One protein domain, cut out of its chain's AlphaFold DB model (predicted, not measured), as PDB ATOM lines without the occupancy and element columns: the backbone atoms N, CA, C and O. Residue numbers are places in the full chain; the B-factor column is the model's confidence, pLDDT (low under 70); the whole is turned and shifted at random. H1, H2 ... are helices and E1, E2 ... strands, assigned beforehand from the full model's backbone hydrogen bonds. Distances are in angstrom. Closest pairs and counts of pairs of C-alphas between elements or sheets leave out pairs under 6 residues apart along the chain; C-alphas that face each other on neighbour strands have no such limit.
ATOM      1  N   VAL A 154     565.734 274.005 465.854       92.06
ATOM      2  CA  VAL A 154     567.158 274.327 466.001       92.06
ATOM      3  C   VAL A 154     567.851 273.283 466.862       92.06
ATOM      4  O   VAL A 154     568.830 272.695 466.404       92.06
ATOM      5  N   ALA A 155     567.311 272.992 468.049       95.50
ATOM      6  CA  ALA A 155     567.877 272.009 468.965       95.50
ATOM      7  C   ALA A 155     567.994 270.627 468.307       95.50
ATOM      8  O   ALA A 155     569.070 270.030 468.299       95.50
ATOM      9  N   TRP A 156     566.924 270.156 467.655       94.19
ATOM     10  CA  TRP A 156     566.933 268.869 466.960       94.19
ATOM     11  C   TRP A 156     567.953 268.815 465.814       94.19
ATOM     12  O   TRP A 156     568.629 267.801 465.626       94.19
ATOM     13  N   LYS A 157     568.092 269.892 465.028       95.69
ATOM     14  CA  LYS A 157     569.072 269.930 463.931       95.69
ATOM     15  C   LYS A 157     570.507 270.037 464.431       95.69
ATOM     16  O   LYS A 157     571.376 269.449 463.793       95.69
ATOM     17  N   ALA A 158     570.742 270.753 465.527       97.25
ATOM     18  CA  ALA A 158     572.049 270.827 466.166       97.25
ATOM     19  C   ALA A 158     572.487 269.440 466.648       97.25
ATOM     20  O   ALA A 158     573.518 268.943 466.206       97.25
ATOM     21  N   GLU A 159     571.632 268.768 467.422       97.06
ATOM     22  CA  GLU A 159     571.861 267.409 467.923       97.06
ATOM     23  C   GLU A 159     572.134 266.420 466.778       97.06
ATOM     24  O   GLU A 159     573.098 265.652 466.790       97.06
ATOM     25  N   ARG A 160     571.318 266.481 465.718       97.00
ATOM     26  CA  ARG A 160     571.471 265.605 464.553       97.00
ATOM     27  C   ARG A 160     572.787 265.828 463.801       97.00
ATOM     28  O   ARG A 160     573.316 264.871 463.242       97.00
ATOM     29  N   ILE A 161     573.278 267.066 463.724       96.56
ATOM     30  CA  ILE A 161     574.554 267.385 463.061       96.56
ATOM     31  C   ILE A 161     575.736 266.997 463.943       96.56
ATOM     32  O   ILE A 161     576.713 266.459 463.425       96.56
ATOM     33  N   ALA A 162     575.636 267.234 465.252       96.88
ATOM     34  CA  ALA A 162     576.648 266.830 466.216       96.88
ATOM     35  C   ALA A 162     576.834 265.307 466.235       96.88
ATOM     36  O   ALA A 162     577.960 264.826 466.350       96.88
ATOM     37  N   ALA A 163     575.745 264.548 466.054       95.88
ATOM     38  CA  ALA A 163     575.763 263.087 465.959       95.88
ATOM     39  C   ALA A 163     576.524 262.431 467.131       95.88
ATOM     40  O   ALA A 163     577.319 261.512 466.936       95.88
ATOM     41  N   GLY A 164     576.292 262.942 468.347       94.69
ATOM     42  CA  GLY A 164     576.925 262.484 469.587       94.69
ATOM     43  C   GLY A 164     578.302 263.088 469.888       94.69
ATOM     44  O   GLY A 164     578.843 262.827 470.958       94.69
ATOM     45  N   LYS A 165     578.878 263.894 468.987       96.88
ATOM     46  CA  LYS A 165     580.118 264.635 469.267       96.88
ATOM     47  C   LYS A 165     579.845 265.831 470.186       96.88
ATOM     48  O   LYS A 165     578.752 266.397 470.094       96.88
ATOM     49  N   PRO A 166     580.822 266.256 471.009       97.31
ATOM     50  CA  PRO A 166     580.715 267.496 471.763       97.31
ATOM     51  C   PRO A 166     580.455 268.686 470.843       97.31
ATOM     52  O   PRO A 166     581.064 268.822 469.776       97.31
ATOM     53  N   TYR A 167     579.512 269.532 471.235       97.88
ATOM     54  CA  TYR A 167     579.145 270.713 470.474       97.88
ATOM     55  C   TYR A 167     578.632 271.806 471.403       97.88
ATOM     56  O   TYR A 167     578.284 271.543 472.548       97.88
ATOM     57  N   CYS A 168     578.552 273.027 470.893       96.88
ATOM     58  CA  CYS A 168     577.853 274.109 471.568       96.88
ATOM     59  C   CYS A 168     577.153 275.022 470.562       96.88
ATOM     60  O   CYS A 168     577.429 274.998 469.354       96.88
ATOM     61  N   LEU A 169     576.184 275.790 471.061       95.56
ATOM     62  CA  LEU A 169     575.459 276.792 470.287       95.56
ATOM     63  C   LEU A 169     575.775 278.178 470.819       95.56
ATOM     64  O   LEU A 169     575.673 278.440 472.018       95.56
ATOM     65  N   GLN A 170     576.066 279.088 469.904       91.81
ATOM     66  CA  GLN A 170     576.307 280.483 470.211       91.81
ATOM     67  C   GLN A 170     575.278 281.355 469.505       91.81
ATOM     68  O   GLN A 170     574.887 281.084 468.368       91.81
ATOM     69  N   ILE A 171     574.872 282.432 470.164       88.50
ATOM     70  CA  ILE A 171     573.991 283.447 469.594       88.50
ATOM     71  C   ILE A 171     574.658 284.823 469.670       88.50
ATOM     72  O   ILE A 171     575.520 285.034 470.532       88.50
ATOM     73  N   PRO A 172     574.270 285.773 468.804       80.94
ATOM     74  CA  PRO A 172     574.768 287.138 468.886       80.94
ATOM     75  C   PRO A 172     574.523 287.752 470.269       80.94
ATOM     76  O   PRO A 172     573.444 287.626 470.858       80.94
ATOM     77  N   SER A 173     575.536 288.431 470.793       76.69
ATOM     78  CA  SER A 173     575.419 289.255 471.987       76.69
ATOM     79  C   SER A 173     574.653 290.545 471.653       76.69
ATOM     80  O   SER A 173     574.614 291.000 470.513       76.69
ATOM     81  N   THR A 174     574.030 291.178 472.650       63.16
ATOM     82  CA  THR A 174     573.225 292.404 472.463       63.16
ATOM     83  C   THR A 174     574.013 293.621 471.949       63.16
ATOM     84  O   THR A 174     573.412 294.661 471.681       63.16
ATOM     85  N   ARG A 175     575.348 293.541 471.857       50.09
ATOM     86  CA  ARG A 175     576.231 294.596 471.340       50.09
ATOM     87  C   ARG A 175     577.296 293.959 470.439       50.09
ATOM     88  O   ARG A 175     577.932 292.999 470.857       50.09
ATOM     89  N   SER A 176     577.479 294.527 469.242       58.03
ATOM     90  CA  SER A 176     578.512 294.161 468.251       58.03
ATOM     91  C   SER A 176     578.548 292.680 467.829       58.03
ATOM     92  O   SER A 176     577.708 291.880 468.223       58.03
ATOM     93  N   SER A 177     579.479 292.345 466.937       61.09
ATOM     94  CA  SER A 177     579.779 291.031 466.343       61.09
ATOM     95  C   SER A 177     580.158 289.909 467.327       61.09
ATOM     96  O   SER A 177     580.668 288.866 466.918       61.09
ATOM     97  N   ASP A 178     579.936 290.109 468.623       74.00
ATOM     98  CA  ASP A 178     580.320 289.145 469.641       74.00
ATOM     99  C   ASP A 178     579.272 288.043 469.760       74.00
ATOM    100  O   ASP A 178     578.066 288.283 469.669       74.00
ATOM    101  N   TYR A 179     579.740 286.829 470.031       81.88
ATOM    102  CA  TYR A 179     578.893 285.666 470.256       81.88
ATOM    103  C   TYR A 179     579.004 285.219 471.701       81.88
ATOM    104  O   TYR A 179     580.104 285.056 472.237       81.88
ATOM    105  N   LYS A 180     577.848 284.978 472.313       87.62
ATOM    106  CA  LYS A 180     577.754 284.357 473.630       87.62
ATOM    107  C   LYS A 180     577.236 282.935 473.497       87.62
ATOM    108  O   LYS A 180     576.469 282.623 472.585       87.62
ATOM    109  N   GLU A 181     577.618 282.104 474.447       92.00
ATOM    110  CA  GLU A 181     577.021 280.794 474.631       92.00
ATOM    111  C   GLU A 181     575.507 280.888 474.872       92.00
ATOM    112  O   GLU A 181     574.995 281.818 475.506       92.00
ATOM    113  N   THR A 182     574.789 279.907 474.338       93.50
ATOM    114  CA  THR A 182     573.375 279.677 474.626       93.50
ATOM    115  C   THR A 182     573.265 279.070 476.021       93.50
ATOM    116  O   THR A 182     573.689 277.940 476.216       93.50
ATOM    117  N   THR A 183     572.675 279.775 476.986       94.31
ATOM    118  CA  THR A 183     572.552 279.269 478.369       94.31
ATOM    119  C   THR A 183     571.160 278.725 478.683       94.31
ATOM    120  O   THR A 183     570.942 278.135 479.739       94.31
ATOM    121  N   SER A 184     570.204 278.896 477.768       94.88
ATOM    122  CA  SER A 184     568.845 278.372 477.885       94.88
ATOM    123  C   SER A 184     568.251 278.014 476.524       94.88
ATOM    124  O   SER A 184     568.598 278.604 475.503       94.88
ATOM    125  N   LEU A 185     567.277 277.102 476.484       94.06
ATOM    126  CA  LEU A 185     566.543 276.818 475.241       94.06
ATOM    127  C   LEU A 185     565.792 278.051 474.713       94.06
ATOM    128  O   LEU A 185     565.599 278.196 473.507       94.06
ATOM    129  N   HIS A 186     565.389 278.959 475.601       92.06
ATOM    130  CA  HIS A 186     564.728 280.209 475.235       92.06
ATOM    131  C   HIS A 186     565.609 281.144 474.396       92.06
ATOM    132  O   HIS A 186     565.077 281.897 473.579       92.06
ATOM    133  N   ASP A 187     566.933 281.068 474.525       92.06
ATOM    134  CA  ASP A 187     567.864 281.818 473.674       92.06
ATOM    135  C   ASP A 187     567.769 281.394 472.193       92.06
ATOM    136  O   ASP A 187     568.010 282.202 471.297       92.06
ATOM    137  N   LEU A 188     567.322 280.160 471.921       91.81
ATOM    138  CA  LEU A 188     567.165 279.594 470.574       91.81
ATOM    139  C   LEU A 188     565.824 279.941 469.908       91.81
ATOM    140  O   LEU A 188     565.453 279.352 468.888       91.81
ATOM    141  N   ARG A 189     565.037 280.860 470.477       89.19
ATOM    142  CA  ARG A 189     563.775 281.290 469.859       89.19
ATOM    143  C   ARG A 189     564.041 282.177 468.647       89.19
ATOM    144  O   ARG A 189     564.970 282.987 468.640       89.19
ATOM    145  N   GLY A 190     563.174 282.073 467.640       80.56
ATOM    146  CA  GLY A 190     563.346 282.769 466.360       80.56
ATOM    147  C   GLY A 190     563.545 284.287 466.502       80.56
ATOM    148  O   GLY A 190     564.383 284.888 465.840       80.56
ATOM    149  N   LEU A 191     562.825 284.911 467.436       78.81
ATOM    150  CA  LEU A 191     562.930 286.349 467.697       78.81
ATOM    151  C   LEU A 191     564.181 286.774 468.486       78.81
ATOM    152  O   LEU A 191     564.426 287.972 468.578       78.81
ATOM    153  N   THR A 192     564.949 285.848 469.073       81.81
ATOM    154  CA  THR A 192     566.200 286.158 469.799       81.81
ATOM    155  C   THR A 192     567.435 285.931 468.950       81.81
ATOM    156  O   THR A 192     568.368 286.722 469.030       81.81
ATOM    157  N   MET A 193     567.410 284.918 468.089       81.50
ATOM    158  CA  MET A 193     568.454 284.620 467.108       81.50
ATOM    159  C   MET A 193     568.429 285.632 465.942       81.50
ATOM    160  O   MET A 193     568.177 285.288 464.782       81.50
ATOM    161  N   GLN A 194     568.616 286.916 466.253       72.62
ATOM    162  CA  GLN A 194     568.620 288.010 465.288       72.62
ATOM    163  C   GLN A 194     570.044 288.308 464.833       72.62
ATOM    164  O   GLN A 194     570.930 288.559 465.642       72.62
ATOM    165  N   ALA A 195     570.238 288.325 463.519       65.00
ATOM    166  CA  ALA A 195     571.473 288.783 462.913       65.00
ATOM    167  C   ALA A 195     571.316 290.252 462.518       65.00
ATOM    168  O   ALA A 195     570.412 290.593 461.758       65.00
ATOM    169  N   TRP A 196     572.171 291.125 463.043       56.69
ATOM    170  CA  TRP A 196     572.228 292.520 462.608       56.69
ATOM    171  C   TRP A 196     573.176 292.666 461.416       56.69
ATOM    172  O   TRP A 196     574.240 292.050 461.380       56.69
ATOM    173  N   TYR A 197     572.788 293.497 460.451       54.62
ATOM    174  CA  TYR A 197     573.579 293.850 459.273       54.62
ATOM    175  C   TYR A 197     573.769 295.369 459.231       54.62
ATOM    176  O   TYR A 197     572.798 296.103 459.415       54.62
ATOM    177  N   TRP A 198     574.998 295.844 459.011       50.25
ATOM    178  CA  TRP A 198     575.314 297.265 458.814       50.25
ATOM    179  C   TRP A 198     576.101 297.411 457.506       50.25
ATOM    180  O   TRP A 198     576.897 296.541 457.173       50.25
ATOM    181  N   LYS A 199     575.851 298.485 456.743       42.59
ATOM    182  CA  LYS A 199     576.479 298.764 455.434       42.59
ATOM    183  C   LYS A 199     578.000 298.517 455.523       42.59
ATOM    184  O   LYS A 199     578.654 299.080 456.394       42.59
ATOM    185  N   ASP A 200     578.508 297.611 454.686       44.00
ATOM    186  CA  ASP A 200     579.909 297.145 454.605       44.00
ATOM    187  C   ASP A 200     580.441 296.244 455.744       44.00
ATOM    188  O   ASP A 200     581.599 295.826 455.712       44.00
ATOM    189  N   ILE A 201     579.597 295.853 456.705       48.66
ATOM    190  CA  ILE A 201     579.911 294.876 457.756       48.66
ATOM    191  C   ILE A 201     578.749 293.870 457.849       48.66
ATOM    192  O   ILE A 201     577.711 294.124 458.459       48.66
ATOM    193  N   THR A 202     578.905 292.691 457.242       51.50
ATOM    194  CA  THR A 202     577.968 291.565 457.416       51.50
ATOM    195  C   THR A 202     578.030 291.074 458.857       51.50
ATOM    196  O   THR A 202     578.816 290.184 459.097       51.50
ATOM    197  N   VAL A 203     577.301 291.636 459.830       52.44
ATOM    198  CA  VAL A 203     577.737 291.461 461.231       52.44
ATOM    199  C   VAL A 203     577.426 290.092 461.845       52.44
ATOM    200  O   VAL A 203     578.236 289.630 462.633       52.44
ATOM    201  N   ASN A 204     576.320 289.402 461.535       61.22
ATOM    202  CA  ASN A 204     575.920 288.271 462.386       61.22
ATOM    203  C   ASN A 204     575.262 287.074 461.674       61.22
ATOM    204  O   ASN A 204     574.609 287.179 460.641       61.22
ATOM    205  N   PHE A 205     575.428 285.913 462.293       70.12
ATOM    206  CA  PHE A 205     574.736 284.658 462.066       70.12
ATOM    207  C   PHE A 205     573.636 284.527 463.113       70.12
ATOM    208  O   PHE A 205     573.804 284.943 464.255       70.12
ATOM    209  N   HIS A 206     572.497 283.954 462.732       77.44
ATOM    210  CA  HIS A 206     571.341 283.868 463.629       77.44
ATOM    211  C   HIS A 206     571.643 283.011 464.863       77.44
ATOM    212  O   HIS A 206     571.290 283.369 465.982       77.44
ATOM    213  N   ALA A 207     572.334 281.901 464.633       89.44
ATOM    214  CA  ALA A 207     572.969 281.079 465.645       89.44
ATOM    215  C   ALA A 207     574.137 280.345 464.988       89.44
ATOM    216  O   ALA A 207     574.059 279.970 463.811       89.44
ATOM    217  N   VAL A 208     575.198 280.125 465.749       91.62
ATOM    218  CA  VAL A 208     576.389 279.412 465.305       91.62
ATOM    219  C   VAL A 208     576.476 278.103 466.066       91.62
ATOM    220  O   VAL A 208     576.503 278.080 467.290       91.62
ATOM    221  N   LEU A 209     576.473 277.004 465.321       95.44
ATOM    222  CA  LEU A 209     576.735 275.672 465.835       95.44
ATOM    223  C   LEU A 209     578.213 275.364 465.639       95.44
ATOM    224  O   LEU A 209     578.710 275.398 464.510       95.44
ATOM    225  N   VAL A 210     578.871 275.008 466.731       95.19
ATOM    226  CA  VAL A 210     580.256 274.557 466.742       95.19
ATOM    227  C   VAL A 210     580.271 273.099 467.151       95.19
ATOM    228  O   VAL A 210     579.779 272.766 468.221       95.19
ATOM    229  N   VAL A 211     580.829 272.232 466.312       97.12
ATOM    230  CA  VAL A 211     580.966 270.801 466.603       97.12
ATOM    231  C   VAL A 211     582.440 270.443 466.655       97.12
ATOM    232  O   VAL A 211     583.192 270.778 465.733       97.12
ATOM    233  N   GLU A 212     582.848 269.730 467.699       95.62
ATOM    234  CA  GLU A 212     584.192 269.176 467.791       95.62
ATOM    235  C   GLU A 212     584.436 268.184 466.646       95.62
ATOM    236  O   GLU A 212     583.607 267.331 466.314       95.62
ATOM    237  N   ASN A 213     585.594 268.286 466.006       90.69
ATOM    238  CA  ASN A 213     586.040 267.317 465.017       90.69
ATOM    239  C   ASN A 213     587.520 267.027 465.266       90.69
ATOM    240  O   ASN A 213     588.229 267.927 465.679       90.69
ATOM    241  N   GLY A 214     588.011 265.812 465.010       82.00
ATOM    242  CA  GLY A 214     589.273 265.297 465.585       82.00
ATOM    243  C   GLY A 214     590.571 266.118 465.416       82.00
ATOM    244  O   GLY A 214     591.589 265.729 465.973       82.00
ATOM    245  N   SER A 215     590.569 267.227 464.673       78.94
ATOM    246  CA  SER A 215     591.684 268.176 464.547       78.94
ATOM    247  C   SER A 215     591.285 269.657 464.716       78.94
ATOM    248  O   SER A 215     592.038 270.532 464.289       78.94
ATOM    249  N   GLY A 216     590.093 269.967 465.240       89.62
ATOM    250  CA  GLY A 216     589.582 271.333 465.390       89.62
ATOM    251  C   GLY A 216     588.055 271.402 465.483       89.62
ATOM    252  O   GLY A 216     587.413 270.572 466.119       89.62
ATOM    253  N   PHE A 217     587.455 272.386 464.814       92.56
ATOM    254  CA  PHE A 217     586.022 272.665 464.928       92.56
ATOM    255  C   PHE A 217     585.350 272.755 463.560       92.56
ATOM    256  O   PHE A 217     585.906 273.305 462.607       92.56
ATOM    257  N   SER A 218     584.136 272.220 463.468       93.50
ATOM    258  CA  SER A 218     583.246 272.409 462.320       93.50
ATOM    259  C   SER A 218     582.182 273.435 462.685       93.50
ATOM    260  O   SER A 218     581.468 273.264 463.670       93.50
ATOM    261  N   TRP A 219     582.085 274.489 461.882       92.38
ATOM    262  CA  TRP A 219     581.239 275.645 462.155       92.38
ATOM    263  C   TRP A 219     580.050 275.678 461.205       92.38
ATOM    264  O   TRP A 219     580.193 275.435 460.003       92.38
ATOM    265  N   TYR A 220     578.875 276.015 461.726       92.56
ATOM    266  CA  TYR A 220     577.660 276.123 460.932       92.56
ATOM    267  C   TYR A 220     576.821 277.323 461.364       92.56
ATOM    268  O   TYR A 220     576.659 277.573 462.549       92.56
ATOM    269  N   ASN A 221     576.209 278.012 460.405       89.75
ATOM    270  CA  ASN A 221     575.244 279.084 460.651       89.75
ATOM    271  C   ASN A 221     573.811 278.574 460.493       89.75
ATOM    272  O   ASN A 221     573.494 277.893 459.513       89.75
ATOM    273  N   TRP A 222     572.926 278.945 461.412       89.56
ATOM    274  CA  TRP A 222     571.493 278.754 461.257       89.56
ATOM    275  C   TRP A 222     570.920 279.647 460.147       89.56
ATOM    276  O   TRP A 222     570.929 280.871 460.227       89.56
ATOM    277  N   SER A 223     570.346 279.032 459.113       81.44
ATOM    278  CA  SER A 223     569.622 279.744 458.062       81.44
ATOM    279  C   SER A 223     568.119 279.581 458.253       81.44
ATOM    280  O   SER A 223     567.606 278.474 458.068       81.44
ATOM    281  N   TYR A 224     567.397 280.680 458.510       75.25
ATOM    282  CA  TYR A 224     565.929 280.661 458.498       75.25
ATOM    283  C   TYR A 224     565.397 280.198 457.146       75.25
ATOM    284  O   TYR A 224     564.615 279.258 457.095       75.25
ATOM    285  N   ARG A 225     565.917 280.750 456.041       71.44
ATOM    286  CA  ARG A 225     565.506 280.408 454.666       71.44
ATOM    287  C   ARG A 225     565.600 278.928 454.338       71.44
ATOM    288  O   ARG A 225     564.706 278.387 453.697       71.44
ATOM    289  N   LYS A 226     566.680 278.266 454.750       77.06
ATOM    290  CA  LYS A 226     566.866 276.830 454.495       77.06
ATOM    291  C   LYS A 226     566.366 275.960 455.651       77.06
ATOM    292  O   LYS A 226     566.450 274.735 455.553       77.06
ATOM    293  N   VAL A 227     565.899 276.585 456.735       80.44
ATOM    294  CA  VAL A 227     565.492 275.964 458.001       80.44
ATOM    295  C   VAL A 227     566.533 274.930 458.445       80.44
ATOM    296  O   VAL A 227     566.203 273.781 458.730       80.44
ATOM    297  N   ARG A 228     567.827 275.258 458.361       87.81
ATOM    298  CA  ARG A 228     568.928 274.334 458.689       87.81
ATOM    299  C   ARG A 228     570.225 275.073 458.969       87.81
ATOM    300  O   ARG A 228     570.436 276.172 458.463       87.81
ATOM    301  N   PHE A 229     571.123 274.383 459.660       91.81
ATOM    302  CA  PHE A 229     572.523 274.760 459.751       91.81
ATOM    303  C   PHE A 229     573.230 274.554 458.407       91.81
ATOM    304  O   PHE A 229     573.147 273.484 457.788       91.81
ATOM    305  N   THR A 230     573.894 275.599 457.931       89.06
ATOM    306  CA  THR A 230     574.733 275.590 456.733       89.06
ATOM    307  C   THR A 230     576.198 275.708 457.131       89.06
ATOM    308  O   THR A 230     576.495 276.568 457.957       89.06
ATOM    309  N   PRO A 231     577.101 274.892 456.560       90.88
ATOM    310  CA  PRO A 231     578.523 274.964 456.879       90.88
ATOM    311  C   PRO A 231     579.090 276.357 456.616       90.88
ATOM    312  O   PRO A 231     578.743 276.977 455.609       90.88
ATOM    313  N   LEU A 232     579.968 276.805 457.506       86.38
ATOM    314  CA  LEU A 232     580.758 278.019 457.356       86.38
ATOM    315  C   LEU A 232     582.142 277.652 456.841       86.38
ATOM    316  O   LEU A 232     582.761 276.703 457.327       86.38
ATOM    317  N   VAL A 233     582.625 278.388 455.841       82.81
ATOM    318  CA  VAL A 233     583.993 278.204 455.355       82.81
ATOM    319  C   VAL A 233     584.947 279.109 456.123       82.81
ATOM    320  O   VAL A 233     584.562 280.126 456.693       82.81
ATOM    321  N   ARG A 234     586.234 278.763 456.104       76.00
ATOM    322  CA  ARG A 234     587.288 279.504 456.807       76.00
ATOM    323  C   ARG A 234     587.290 281.007 456.500       76.00
ATOM    324  O   ARG A 234     587.468 281.804 457.408       76.00
ATOM    325  N   LYS A 235     587.019 281.385 455.247       74.19
ATOM    326  CA  LYS A 235     586.907 282.789 454.828       74.19
ATOM    327  C   LYS A 235     585.792 283.541 455.569       74.19
ATOM    328  O   LYS A 235     585.962 284.721 455.855       74.19
ATOM    329  N   ASP A 236     584.684 282.869 455.883       75.38
ATOM    330  CA  ASP A 236     583.565 283.471 456.614       75.38
ATOM    331  C   ASP A 236     583.975 283.739 458.068       75.38
ATOM    332  O   ASP A 236     583.746 284.829 458.583       75.38
ATOM    333  N   LEU A 237     584.666 282.780 458.697       74.00
ATOM    334  CA  LEU A 237     585.162 282.871 460.078       74.00
ATOM    335  C   LEU A 237     586.283 283.910 460.249       74.00
ATOM    336  O   LEU A 237     586.335 284.615 461.252       74.00
ATOM    337  N   GLU A 238     587.184 283.998 459.268       68.94
ATOM    338  CA  GLU A 238     588.330 284.919 459.267       68.94
ATOM    339  C   GLU A 238     587.969 286.337 458.817       68.94
ATOM    340  O   GLU A 238     588.794 287.245 458.929       68.94
ATOM    341  N   SER A 239     586.756 286.547 458.304       64.44
ATOM    342  CA  SER A 239     586.287 287.892 458.003       64.44
ATOM    343  C   SER A 239     586.301 288.742 459.284       64.44
ATOM    344  O   SER A 239     585.985 288.253 460.370       64.44
ATOM    345  N   ALA A 240     586.675 290.026 459.160       50.38
ATOM    346  CA  ALA A 240     586.786 290.985 460.277       50.38
ATOM    347  C   ALA A 240     585.489 291.146 461.095       50.38
ATOM    348  O   ALA A 240     585.480 291.754 462.160       50.38
ATOM    349  N   VAL A 241     584.404 290.588 460.573       54.00
ATOM    350  CA  VAL A 241     583.107 290.434 461.203       54.00
ATOM    351  C   VAL A 241     583.158 289.482 462.388       54.00
ATOM    352  O   VAL A 241     582.572 289.791 463.409       54.00
ATOM    353  N   ILE A 242     583.759 288.301 462.240       60.16
ATOM    354  CA  ILE A 242     583.513 287.185 463.157       60.16
ATOM    355  C   ILE A 242     584.670 287.016 464.125       60.16
ATOM    356  O   ILE A 242     584.449 286.783 465.307       60.16
ATOM    357  N   GLY A 243     585.910 287.109 463.640       62.22
ATOM    358  CA  GLY A 243     587.106 286.958 464.477       62.22
ATOM    359  C   GLY A 243     587.203 285.626 465.242       62.22
ATOM    360  O   GLY A 243     588.136 285.447 466.025       62.22
ATOM    361  N   MET A 244     586.280 284.681 465.025       70.25
ATOM    362  CA  MET A 244     586.187 283.421 465.760       70.25
ATOM    363  C   MET A 244     587.201 282.434 465.196       70.25
ATOM    364  O   MET A 244     586.988 281.788 464.171       70.25
ATOM    365  N   ARG A 245     588.336 282.329 465.885       74.69
ATOM    366  CA  ARG A 245     589.297 281.232 465.698       74.69
ATOM    367  C   ARG A 245     589.020 280.072 466.645       74.69
ATOM    368  O   ARG A 245     589.327 278.933 466.308       74.69
ATOM    369  N   GLU A 246     588.416 280.377 467.788       83.94
ATOM    370  CA  GLU A 246     588.089 279.431 468.844       83.94
ATOM    371  C   GLU A 246     586.624 279.606 469.278       83.94
ATOM    372  O   GLU A 246     586.073 280.705 469.143       83.94
ATOM    373  N   PRO A 247     585.973 278.536 469.762       86.25
ATOM    374  CA  PRO A 247     584.619 278.594 470.309       86.25
ATOM    375  C   PRO A 247     584.585 279.464 471.570       86.25
ATOM    376  O   PRO A 247     585.469 279.371 472.413       86.25
ATOM    377  N   SER A 248     583.550 280.292 471.719       85.19
ATOM    378  CA  SER A 248     583.291 281.086 472.937       85.19
ATOM    379  C   SER A 248     582.338 280.381 473.914       85.19
ATOM    380  O   SER A 248     581.716 281.029 474.750       85.19
ATOM    381  N   CYS A 249     582.194 279.063 473.767       91.06
ATOM    382  CA  CYS A 249     581.329 278.190 474.554       91.06
ATOM    383  C   CYS A 249     582.041 276.876 474.865       91.06
ATOM    384  O   CYS A 249     582.984 276.496 474.162       91.06
ATOM    385  N   GLU A 250     581.579 276.188 475.906       93.69
ATOM    386  CA  GLU A 250     582.106 274.882 476.287       93.69
ATOM    387  C   GLU A 250     581.448 273.795 475.432       93.69
ATOM    388  O   GLU A 250     580.227 273.740 475.292       93.69
ATOM    389  N   LEU A 251     582.257 272.948 474.790       95.19
ATOM    390  CA  LEU A 251     581.723 271.877 473.955       95.19
ATOM    391  C   LEU A 251     581.319 270.703 474.835       95.19
ATOM    392  O   LEU A 251     582.166 270.069 475.460       95.19
ATOM    393  N   GLU A 252     580.040 270.351 474.790       95.56
ATOM    394  CA  GLU A 252     579.495 269.257 475.584       95.56
ATOM    395  C   GLU A 252     578.729 268.263 474.699       95.56
ATOM    396  O   GLU A 252     578.068 268.652 473.726       95.56
ATOM    397  N   PRO A 253     578.788 266.953 474.991       95.00
ATOM    398  CA  PRO A 253     577.865 265.998 474.395       95.00
ATOM    399  C   PRO A 253     576.422 266.362 474.757       95.00
ATOM    400  O   PRO A 253     576.130 266.661 475.910       95.00
ATOM    401  N   HIS A 254     575.506 266.280 473.789       95.94
ATOM    402  CA  HIS A 254     574.078 266.532 474.020       95.94
ATOM    403  C   HIS A 254     573.771 267.907 474.649       95.94
ATOM    404  O   HIS A 254     572.792 268.043 475.380       95.94
ATOM    405  N   PHE A 255     574.578 268.928 474.338       96.62
ATOM    406  CA  PHE A 255     574.503 270.286 474.891       96.62
ATOM    407  C   PHE A 255     573.070 270.817 475.075       96.62
ATOM    408  O   PHE A 255     572.685 271.243 476.158       96.62
ATOM    409  N   VAL A 256     572.212 270.720 474.050       95.81
ATOM    410  CA  VAL A 256     570.834 271.258 474.127       95.81
ATOM    411  C   VAL A 256     569.929 270.513 475.110       95.81
ATOM    412  O   VAL A 256     568.923 271.068 475.536       95.81
ATOM    413  N   GLN A 257     570.253 269.266 475.452       94.75
ATOM    414  CA  GLN A 257     569.506 268.466 476.424       94.75
ATOM    415  C   GLN A 257     569.870 268.845 477.862       94.75
ATOM    416  O   GLN A 257     569.050 268.664 478.759       94.75
ATOM    417  N   ALA A 258     571.076 269.382 478.071       93.81
ATOM    418  CA  ALA A 258     571.530 269.889 479.362       93.81
ATOM    419  C   ALA A 258     570.983 271.295 479.672       93.81
ATOM    420  O   ALA A 258     570.917 271.691 480.836       93.81
TER     421      ALA A 258
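Overview. This is residues 154 to 258 of the 264 residues of an uncharacterized protein of Microvirga makkahensis (UniProt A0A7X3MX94). A strongly twisted sheet of five strands has its longest helix, H1, over one face and along its strands, with the short helices H2 and H4 grazing the sheet near the first residues of H1. One long loop, residues 189 to 207, reaches 22 A from the mean of the C-alphas; another, residues 239 to 254, leads from H3 back to H4. The 105 printed residues run H1 E1 E2 H2 E3 E4 E5 H3 H4, the antiparallel sheet being E2 E1 E3 E4 E5; the class is mixed, with under half of the residues in named elements. The whole is compact, with a radius of gyration of the C-alphas of 12.7 A and spans of 39 by 31 by 24 A.

Arrangement. H1, residues 154 to 162, has a height over the sheet of 8.1 A and lies over E3, residues 208 to 213, at 12 degrees on the local plane. E1, residues 167 to 172, pairs with E3 (N 170 and O 208, 2.8 A) and forms a hairpin with E2, residues 179 to 181 (N 180 and O 171, 2.9 A). H2, residues 185 to 188, completes a split strand-helix-strand unit, E2, H2, E3, two strands running the same way with E1 between them; its crossover is right-handed. E3, E4, residues 216 to 223, and E5, residues 228 to 231, form a meander, each the antiparallel neighbour of the one before (N 218 and O 211, 2.8 A; N 230 and O 221, 2.8 A). H3, residues 234 to 238, is only just not on the sheet, with 4 pairs of C-alphas within 10 A. H4, residues 255 to 258, only just touches H1, with 3 pairs within 8 A, the closest C-alphas being Ala 155 and Val 256, 6.0 A. Every O i to N i+4 pair is within hydrogen-bond range in H1 and H3; H2 and H4 are too short for one.

Along the chain. H1 begins at C-alpha 154 (567.158, 274.327, 466.001) and measures 12.1 A, E1 17.1 A, E3 15.5 A and E4 22.9 A. H4 ends at C-alpha 258 (571.530, 269.889, 479.362).

Size, cuts and confidence. The C-alphas of Gly 164 and Lys 199, the two farthest apart, are 38.9 A apart. The printed part has no cut; the links H2 to E3 and H3 to H4 are long. The mean pLDDT of the printed part is 82.2, with residues 174 to 177, 195 to 204 and 238 to 243 under 70.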